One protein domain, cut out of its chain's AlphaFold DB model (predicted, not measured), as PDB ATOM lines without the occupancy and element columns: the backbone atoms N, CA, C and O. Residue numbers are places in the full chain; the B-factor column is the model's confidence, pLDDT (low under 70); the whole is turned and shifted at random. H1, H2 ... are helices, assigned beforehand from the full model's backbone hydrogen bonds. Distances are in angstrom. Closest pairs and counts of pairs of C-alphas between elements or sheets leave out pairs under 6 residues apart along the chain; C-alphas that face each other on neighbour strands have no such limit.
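Overview. This is residues 299 to 352 of the 401 residues of an uncharacterized protein of Ensete ventricosum (UniProt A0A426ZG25). One long helix, H3, is the rod on which this small, loose model is built; two short helices, H2 and H1, pack on it, H2 at residues 319 to 327 and H1 at residues 327 to 331. Beyond the last residue of H3 the chain makes a loop, of which residues 338 to 343 stick out, and folds back to a short helix, H4, near that end of the rod. The printed part has 54 residues with four named helices, in the order H1, H2, H3, H4, no named strand, and the class all helix. It is loose, with a radius of gyration of the C-alphas of 12.8 A, and elongated, spanning 35 by 20 by 13 A.

Along the chain. Find C-alpha 319 at (-49.158, 23.822, -57.146); from there H3 runs 25.2 A to C-alpha 336 at (-43.984, 21.603, -32.590). Before it, look for H1 at residues 299 to 303, 6.3 A long, and H2 at residues 306 to 312, 10.0 A long. After it, H4 takes residues 344 to 349, 9.1 A, and ends with C-alpha 349 at (-38.165, 32.255, -36.434).

Arrangement. Start at H3: H2 touches it, the closest C-alphas being those of Ser 310 and Asn 319, 4.8 A apart. The two run opposite ways at a steep tilt of 59 degrees. H1 touches H3 too, with the C-alphas of Arg 302 and Lys 327 closest at 6.3 A. H3 and H4 are close but not clearly touching; their closest C-alphas, Met 333 and Ala 347, are 7.4 A apart. H4 is apart from H1 and H2. In H1, H2 and H3 each O i to N i+4 pair is within hydrogen-bond range; in H4 0 of 2 are, beside 2 of 3 O i to N i+3 pairs.

Size, cuts and confidence. The C-alphas of Glu 315 and Gln 340, 37.0 A apart, are the two farthest apart. The printed part has no cut and no long link. Look at residues 336 to 352 for pLDDT under 70.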
ATOM      1  N   ASP A 299     -57.659  25.842 -40.037       83.94
ATOM      2  CA  ASP A 299     -58.302  24.552 -39.810       83.94
ATOM      3  C   ASP A 299     -58.836  24.012 -41.137       83.94
ATOM      4  O   ASP A 299     -58.554  22.865 -41.482       83.94
ATOM      5  N   ALA A 300     -59.514  24.842 -41.936       87.56
ATOM      6  CA  ALA A 300     -60.000  24.440 -43.255       87.56
ATOM      7  C   ALA A 300     -58.873  23.882 -44.141       87.56
ATOM      8  O   ALA A 300     -59.020  22.804 -44.714       87.56
ATOM      9  N   VAL A 301     -57.712  24.544 -44.184       87.94
ATOM     10  CA  VAL A 301     -56.561  24.062 -44.970       87.94
ATOM     11  C   VAL A 301     -56.012  22.728 -44.439       87.94
ATOM     12  O   VAL A 301     -55.609  21.881 -45.237       87.94
ATOM     13  N   ARG A 302     -56.038  22.496 -43.121       86.19
ATOM     14  CA  ARG A 302     -55.604  21.225 -42.518       86.19
ATOM     15  C   ARG A 302     -56.509  20.062 -42.928       86.19
ATOM     16  O   ARG A 302     -56.017  18.982 -43.276       86.19
ATOM     17  N   TRP A 303     -57.822  20.281 -42.884       88.50
ATOM     18  CA  TRP A 303     -58.826  19.265 -43.213       88.50
ATOM     19  C   TRP A 303     -58.995  19.056 -44.724       88.50
ATOM     20  O   TRP A 303     -59.378  17.961 -45.140       88.50
ATOM     21  N   SER A 304     -58.666  20.052 -45.547       91.19
ATOM     22  CA  SER A 304     -58.716  19.952 -47.007       91.19
ATOM     23  C   SER A 304     -57.734  18.928 -47.576       91.19
ATOM     24  O   SER A 304     -56.631  18.702 -47.066       91.19
ATOM     25  N   ASP A 305     -58.119  18.305 -48.690       93.75
ATOM     26  CA  ASP A 305     -57.241  17.407 -49.440       93.75
ATOM     27  C   ASP A 305     -56.132  18.213 -50.145       93.75
ATOM     28  O   ASP A 305     -56.343  19.329 -50.618       93.75
ATOM     29  N   VAL A 306     -54.938  17.629 -50.279       92.56
ATOM     30  CA  VAL A 306     -53.803  18.229 -51.002       92.56
ATOM     31  C   VAL A 306     -54.195  18.594 -52.435       92.56
ATOM     32  O   VAL A 306     -53.734  19.604 -52.962       92.56
ATOM     33  N   ARG A 307     -55.074  17.803 -53.059       94.56
ATOM     34  CA  ARG A 307     -55.604  18.079 -54.404       94.56
ATOM     35  C   ARG A 307     -56.455  19.349 -54.455       94.56
ATOM     36  O   ARG A 307     -56.320  20.132 -55.385       94.56
ATOM     37  N   GLU A 308     -57.280  19.586 -53.442       94.75
ATOM     38  CA  GLU A 308     -58.111  20.790 -53.346       94.75
ATOM     39  C   GLU A 308     -57.235  22.034 -53.137       94.75
ATOM     40  O   GLU A 308     -57.358  23.038 -53.843       94.75
ATOM     41  N   ILE A 309     -56.248  21.932 -52.242       92.88
ATOM     42  CA  ILE A 309     -55.257  22.992 -52.023       92.88
ATOM     43  C   ILE A 309     -54.483  23.262 -53.321       92.88
ATOM     44  O   ILE A 309     -54.288  24.417 -53.696       92.88
ATOM     45  N   SER A 310     -54.071  22.225 -54.055       95.44
ATOM     46  CA  SER A 310     -53.333  22.410 -55.306       95.44
ATOM     47  C   SER A 310     -54.197  23.035 -56.404       95.44
ATOM     48  O   SER A 310     -53.690  23.841 -57.186       95.44
ATOM     49  N   GLU A 311     -55.490  22.729 -56.466       95.62
ATOM     50  CA  GLU A 311     -56.422  23.348 -57.409       95.62
ATOM     51  C   GLU A 311     -56.611  24.844 -57.131       95.62
ATOM     52  O   GLU A 311     -56.536  25.643 -58.071       95.62
ATOM     53  N   THR A 312     -56.756  25.240 -55.862       94.19
ATOM     54  CA  THR A 312     -56.913  26.658 -55.477       94.19
ATOM     55  C   THR A 312     -55.682  27.507 -55.807       94.19
ATOM     56  O   THR A 312     -55.814  28.670 -56.185       94.19
ATOM     57  N   ILE A 313     -54.476  26.931 -55.740       93.69
ATOM     58  CA  ILE A 313     -53.214  27.634 -56.044       93.69
ATOM     59  C   ILE A 313     -52.643  27.297 -57.426       93.69
ATOM     60  O   ILE A 313     -51.496  27.638 -57.729       93.69
ATOM     61  N   ARG A 314     -53.429  26.646 -58.290       94.69
ATOM     62  CA  ARG A 314     -52.998  26.159 -59.611       94.69
ATOM     63  C   ARG A 314     -52.356  27.241 -60.477       94.69
ATOM     64  O   ARG A 314     -51.370  26.973 -61.160       94.69
ATOM     65  N   GLU A 315     -52.874  28.464 -60.411       94.25
ATOM     66  CA  GLU A 315     -52.396  29.600 -61.211       94.25
ATOM     67  C   GLU A 315     -50.966  30.037 -60.865       94.25
ATOM     68  O   GLU A 315     -50.297  30.658 -61.690       94.25
ATOM     69  N   ARG A 316     -50.452  29.678 -59.678       82.81
ATOM     70  CA  ARG A 316     -49.085  30.023 -59.251       82.81
ATOM     71  C   ARG A 316     -48.008  29.117 -59.859       82.81
ATOM     72  O   ARG A 316     -46.834  29.482 -59.846       82.81
ATOM     73  N   GLY A 317     -48.398  27.964 -60.410       86.81
ATOM     74  CA  GLY A 317     -47.478  26.935 -60.899       86.81
ATOM     75  C   GLY A 317     -46.823  26.128 -59.768       86.81
ATOM     76  O   GLY A 317     -46.745  26.573 -58.629       86.81
ATOM     77  N   MET A 318     -46.374  24.902 -60.075       89.69
ATOM     78  CA  MET A 318     -45.849  23.934 -59.080       89.69
ATOM     79  C   MET A 318     -46.795  23.699 -57.887       89.69
ATOM     80  O   MET A 318     -46.372  23.375 -56.781       89.69
ATOM     81  N   ASN A 319     -48.090  23.846 -58.130       92.69
ATOM     82  CA  ASN A 319     -49.158  23.822 -57.146       92.69
ATOM     83  C   ASN A 319     -49.224  22.522 -56.338       92.69
ATOM     84  O   ASN A 319     -49.492  22.581 -55.148       92.69
ATOM     85  N   ASN A 320     -48.915  21.370 -56.937       91.06
ATOM     86  CA  ASN A 320     -48.903  20.094 -56.208       91.06
ATOM     87  C   ASN A 320     -47.827  20.079 -55.112       91.06
ATOM     88  O   ASN A 320     -48.110  19.769 -53.961       91.06
ATOM     89  N   VAL A 321     -46.609  20.511 -55.452       89.88
ATOM     90  CA  VAL A 321     -45.484  20.588 -54.507       89.88
ATOM     91  C   VAL A 321     -45.739  21.655 -53.442       89.88
ATOM     92  O   VAL A 321     -45.383  21.481 -52.281       89.88
ATOM     93  N   LEU A 322     -46.352  22.775 -53.828       90.94
ATOM     94  CA  LEU A 322     -46.709  23.834 -52.888       90.94
ATOM     95  C   LEU A 322     -47.811  23.387 -51.921       90.94
ATOM     96  O   LEU A 322     -47.696  23.661 -50.733       90.94
ATOM     97  N   ALA A 323     -48.829  22.674 -52.399       91.81
ATOM     98  CA  ALA A 323     -49.926  22.175 -51.575       91.81
ATOM     99  C   ALA A 323     -49.445  21.177 -50.515       91.81
ATOM    100  O   ALA A 323     -49.775  21.328 -49.340       91.81
ATOM    101  N   GLU A 324     -48.601  20.214 -50.903       89.69
ATOM    102  CA  GLU A 324     -47.979  19.275 -49.959       89.69
ATOM    103  C   GLU A 324     -47.161  20.010 -48.892       89.69
ATOM    104  O   GLU A 324     -47.245  19.693 -47.709       89.69
ATOM    105  N   ARG A 325     -46.412  21.045 -49.282       87.69
ATOM    106  CA  ARG A 325     -45.606  21.836 -48.344       87.69
ATOM    107  C   ARG A 325     -46.437  22.672 -47.394       87.69
ATOM    108  O   ARG A 325     -46.103  22.727 -46.221       87.69
ATOM    109  N   ILE A 326     -47.488  23.322 -47.885       89.31
ATOM    110  CA  ILE A 326     -48.398  24.108 -47.045       89.31
ATOM    111  C   ILE A 326     -49.001  23.203 -45.967       89.31
ATOM    112  O   ILE A 326     -49.019  23.575 -44.796       89.31
ATOM    113  N   LYS A 327     -49.415  21.990 -46.348       88.31
ATOM    114  CA  LYS A 327     -49.981  21.015 -45.414       88.31
ATOM    115  C   LYS A 327     -48.942  20.474 -44.428       88.31
ATOM    116  O   LYS A 327     -49.196  20.446 -43.228       88.31
ATOM    117  N   ASN A 328     -47.751  20.120 -44.907       87.50
ATOM    118  CA  ASN A 328     -46.662  19.652 -44.045       87.50
ATOM    119  C   ASN A 328     -46.199  20.732 -43.065       87.50
ATOM    120  O   ASN A 328     -45.920  20.420 -41.914       87.50
ATOM    121  N   LEU A 329     -46.154  21.995 -43.496       85.56
ATOM    122  CA  LEU A 329     -45.806  23.119 -42.634       85.56
ATOM    123  C   LEU A 329     -46.833  23.301 -41.515       85.56
ATOM    124  O   LEU A 329     -46.438  23.527 -40.380       85.56
ATOM    125  N   GLN A 330     -48.129  23.170 -41.806       84.44
ATOM    126  CA  GLN A 330     -49.168  23.242 -40.775       84.44
ATOM    127  C   GLN A 330     -49.079  22.094 -39.776       84.44
ATOM    128  O   GLN A 330     -49.169  22.334 -38.577       84.44
ATOM    129  N   ASN A 331     -48.873  20.867 -40.256       84.00
ATOM    130  CA  ASN A 331     -48.703  19.713 -39.377       84.00
ATOM    131  C   ASN A 331     -47.460  19.877 -38.499       84.00
ATOM    132  O   ASN A 331     -47.547  19.713 -37.290       84.00
ATOM    133  N   TYR A 332     -46.342  20.311 -39.086       82.12
ATOM    134  CA  TYR A 332     -45.119  20.620 -38.352       82.12
ATOM    135  C   TYR A 332     -45.352  21.712 -37.308       82.12
ATOM    136  O   TYR A 332     -44.946  21.563 -36.163       82.12
ATOM    137  N   MET A 333     -46.021  22.806 -37.676       78.81
ATOM    138  CA  MET A 333     -46.349  23.860 -36.724       78.81
ATOM    139  C   MET A 333     -47.175  23.297 -35.569       78.81
ATOM    140  O   MET A 333     -46.809  23.540 -34.436       78.81
ATOM    141  N   LEU A 334     -48.210  22.494 -35.808       75.50
ATOM    142  CA  LEU A 334     -49.022  21.909 -34.732       75.50
ATOM    143  C   LEU A 334     -48.233  20.941 -33.843       75.50
ATOM    144  O   LEU A 334     -48.269  21.076 -32.627       75.50
ATOM    145  N   GLU A 335     -47.471  20.027 -34.443       77.06
ATOM    146  CA  GLU A 335     -46.653  19.043 -33.720       77.06
ATOM    147  C   GLU A 335     -45.549  19.706 -32.877       77.06
ATOM    148  O   GLU A 335     -45.163  19.174 -31.843       77.06
ATOM    149  N   ASN A 336     -45.055  20.882 -33.287       65.44
ATOM    150  CA  ASN A 336     -43.984  21.603 -32.590       65.44
ATOM    151  C   ASN A 336     -44.473  22.819 -31.777       65.44
ATOM    152  O   ASN A 336     -43.659  23.472 -31.127       65.44
ATOM    153  N   THR A 337     -45.772  23.142 -31.795       61.75
ATOM    154  CA  THR A 337     -46.370  24.258 -31.025       61.75
ATOM    155  C   THR A 337     -47.218  23.796 -29.845       61.75
ATOM    156  O   THR A 337     -47.903  24.614 -29.233       61.75
ATOM    157  N   GLU A 338     -47.112  22.531 -29.427       53.84
ATOM    158  CA  GLU A 338     -47.716  22.053 -28.171       53.84
ATOM    159  C   GLU A 338     -47.176  22.759 -26.900       53.84
ATOM    160  O   GLU A 338     -47.612  22.458 -25.790       53.84
ATOM    161  N   PHE A 339     -46.305  23.770 -27.025       46.91
ATOM    162  CA  PHE A 339     -45.846  24.604 -25.917       46.91
ATOM    163  C   PHE A 339     -46.339  26.059 -26.015       46.91
ATOM    164  O   PHE A 339     -45.832  26.870 -26.778       46.91
ATOM    165  N   GLN A 340     -47.315  26.342 -25.145       41.88
ATOM    166  CA  GLN A 340     -47.786  27.626 -24.599       41.88
ATOM    167  C   GLN A 340     -48.211  28.741 -25.582       41.88
ATOM    168  O   GLN A 340     -47.427  29.291 -26.353       41.88
ATOM    169  N   GLU A 341     -49.486  29.147 -25.463       45.03
ATOM    170  CA  GLU A 341     -50.082  30.345 -26.078       45.03
ATOM    171  C   GLU A 341     -49.214  31.591 -25.811       45.03
ATOM    172  O   GLU A 341     -49.283  32.213 -24.754       45.03
ATOM    173  N   GLY A 342     -48.366  31.947 -26.778       53.25
ATOM    174  CA  GLY A 342     -47.446  33.082 -26.675       53.25
ATOM    175  C   GLY A 342     -46.262  33.039 -27.644       53.25
ATOM    176  O   GLY A 342     -45.648  34.071 -27.892       53.25
ATOM    177  N   GLU A 343     -45.960  31.882 -28.246       51.09
ATOM    178  CA  GLU A 343     -44.762  31.701 -29.083       51.09
ATOM    179  C   GLU A 343     -45.007  31.642 -30.603       51.09
ATOM    180  O   GLU A 343     -44.092  31.315 -31.357       51.09
ATOM    181  N   MET A 344     -46.189  32.009 -31.115       51.28
ATOM    182  CA  MET A 344     -46.431  32.030 -32.574       51.28
ATOM    183  C   MET A 344     -45.428  32.921 -33.336       51.28
ATOM    184  O   MET A 344     -45.012  32.589 -34.446       51.28
ATOM    185  N   GLU A 345     -44.978  34.023 -32.726       50.38
ATOM    186  CA  GLU A 345     -43.959  34.916 -33.303       50.38
ATOM    187  C   GLU A 345     -42.556  34.280 -33.316       50.38
ATOM    188  O   GLU A 345     -41.735  34.574 -34.185       50.38
ATOM    189  N   LYS A 346     -42.302  33.339 -32.400       51.84
ATOM    190  CA  LYS A 346     -41.068  32.550 -32.285       51.84
ATOM    191  C   LYS A 346     -41.083  31.345 -33.225       51.84
ATOM    192  O   LYS A 346     -40.044  30.996 -33.771       51.84
ATOM    193  N   ALA A 347     -42.257  30.775 -33.496       50.41
ATOM    194  CA  ALA A 347     -42.454  29.673 -34.436       50.41
ATOM    195  C   ALA A 347     -42.102  30.050 -35.889       50.41
ATOM    196  O   ALA A 347     -41.582  29.215 -36.624       50.41
ATOM    197  N   LEU A 348     -42.300  31.314 -36.297       50.59
ATOM    198  CA  LEU A 348     -41.831  31.814 -37.601       50.59
ATOM    199  C   LEU A 348     -40.297  31.913 -37.681       50.59
ATOM    200  O   LEU A 348     -39.727  31.689 -38.747       50.59
ATOM    201  N   VAL A 349     -39.635  32.228 -36.562       51.25
ATOM    202  CA  VAL A 349     -38.165  32.255 -36.434       51.25
ATOM    203  C   VAL A 349     -37.591  30.835 -36.293       51.25
ATOM    204  O   VAL A 349     -36.465  30.583 -36.712       51.25
ATOM    205  N   ALA A 350     -38.376  29.905 -35.743       46.56
ATOM    206  CA  ALA A 350     -37.998  28.529 -35.436       46.56
ATOM    207  C   ALA A 350     -38.374  27.506 -36.518       46.56
ATOM    208  O   ALA A 350     -38.195  26.310 -36.286       46.56
ATOM    209  N   ILE A 351     -38.848  27.924 -37.703       51.91
ATOM    210  CA  ILE A 351     -38.858  27.011 -38.853       51.91
ATOM    211  C   ILE A 351     -37.396  26.648 -39.106       51.91
ATOM    212  O   ILE A 351     -36.627  27.439 -39.658       51.91
ATOM    213  N   THR A 352     -36.995  25.467 -38.640       53.34
ATOM    214  CA  THR A 352     -35.631  24.985 -38.796       53.34
ATOM    215  C   THR A 352     -35.288  25.002 -40.281       53.34
ATOM    216  O   THR A 352     -36.130  24.719 -41.141       53.34
TER     217      THR A 352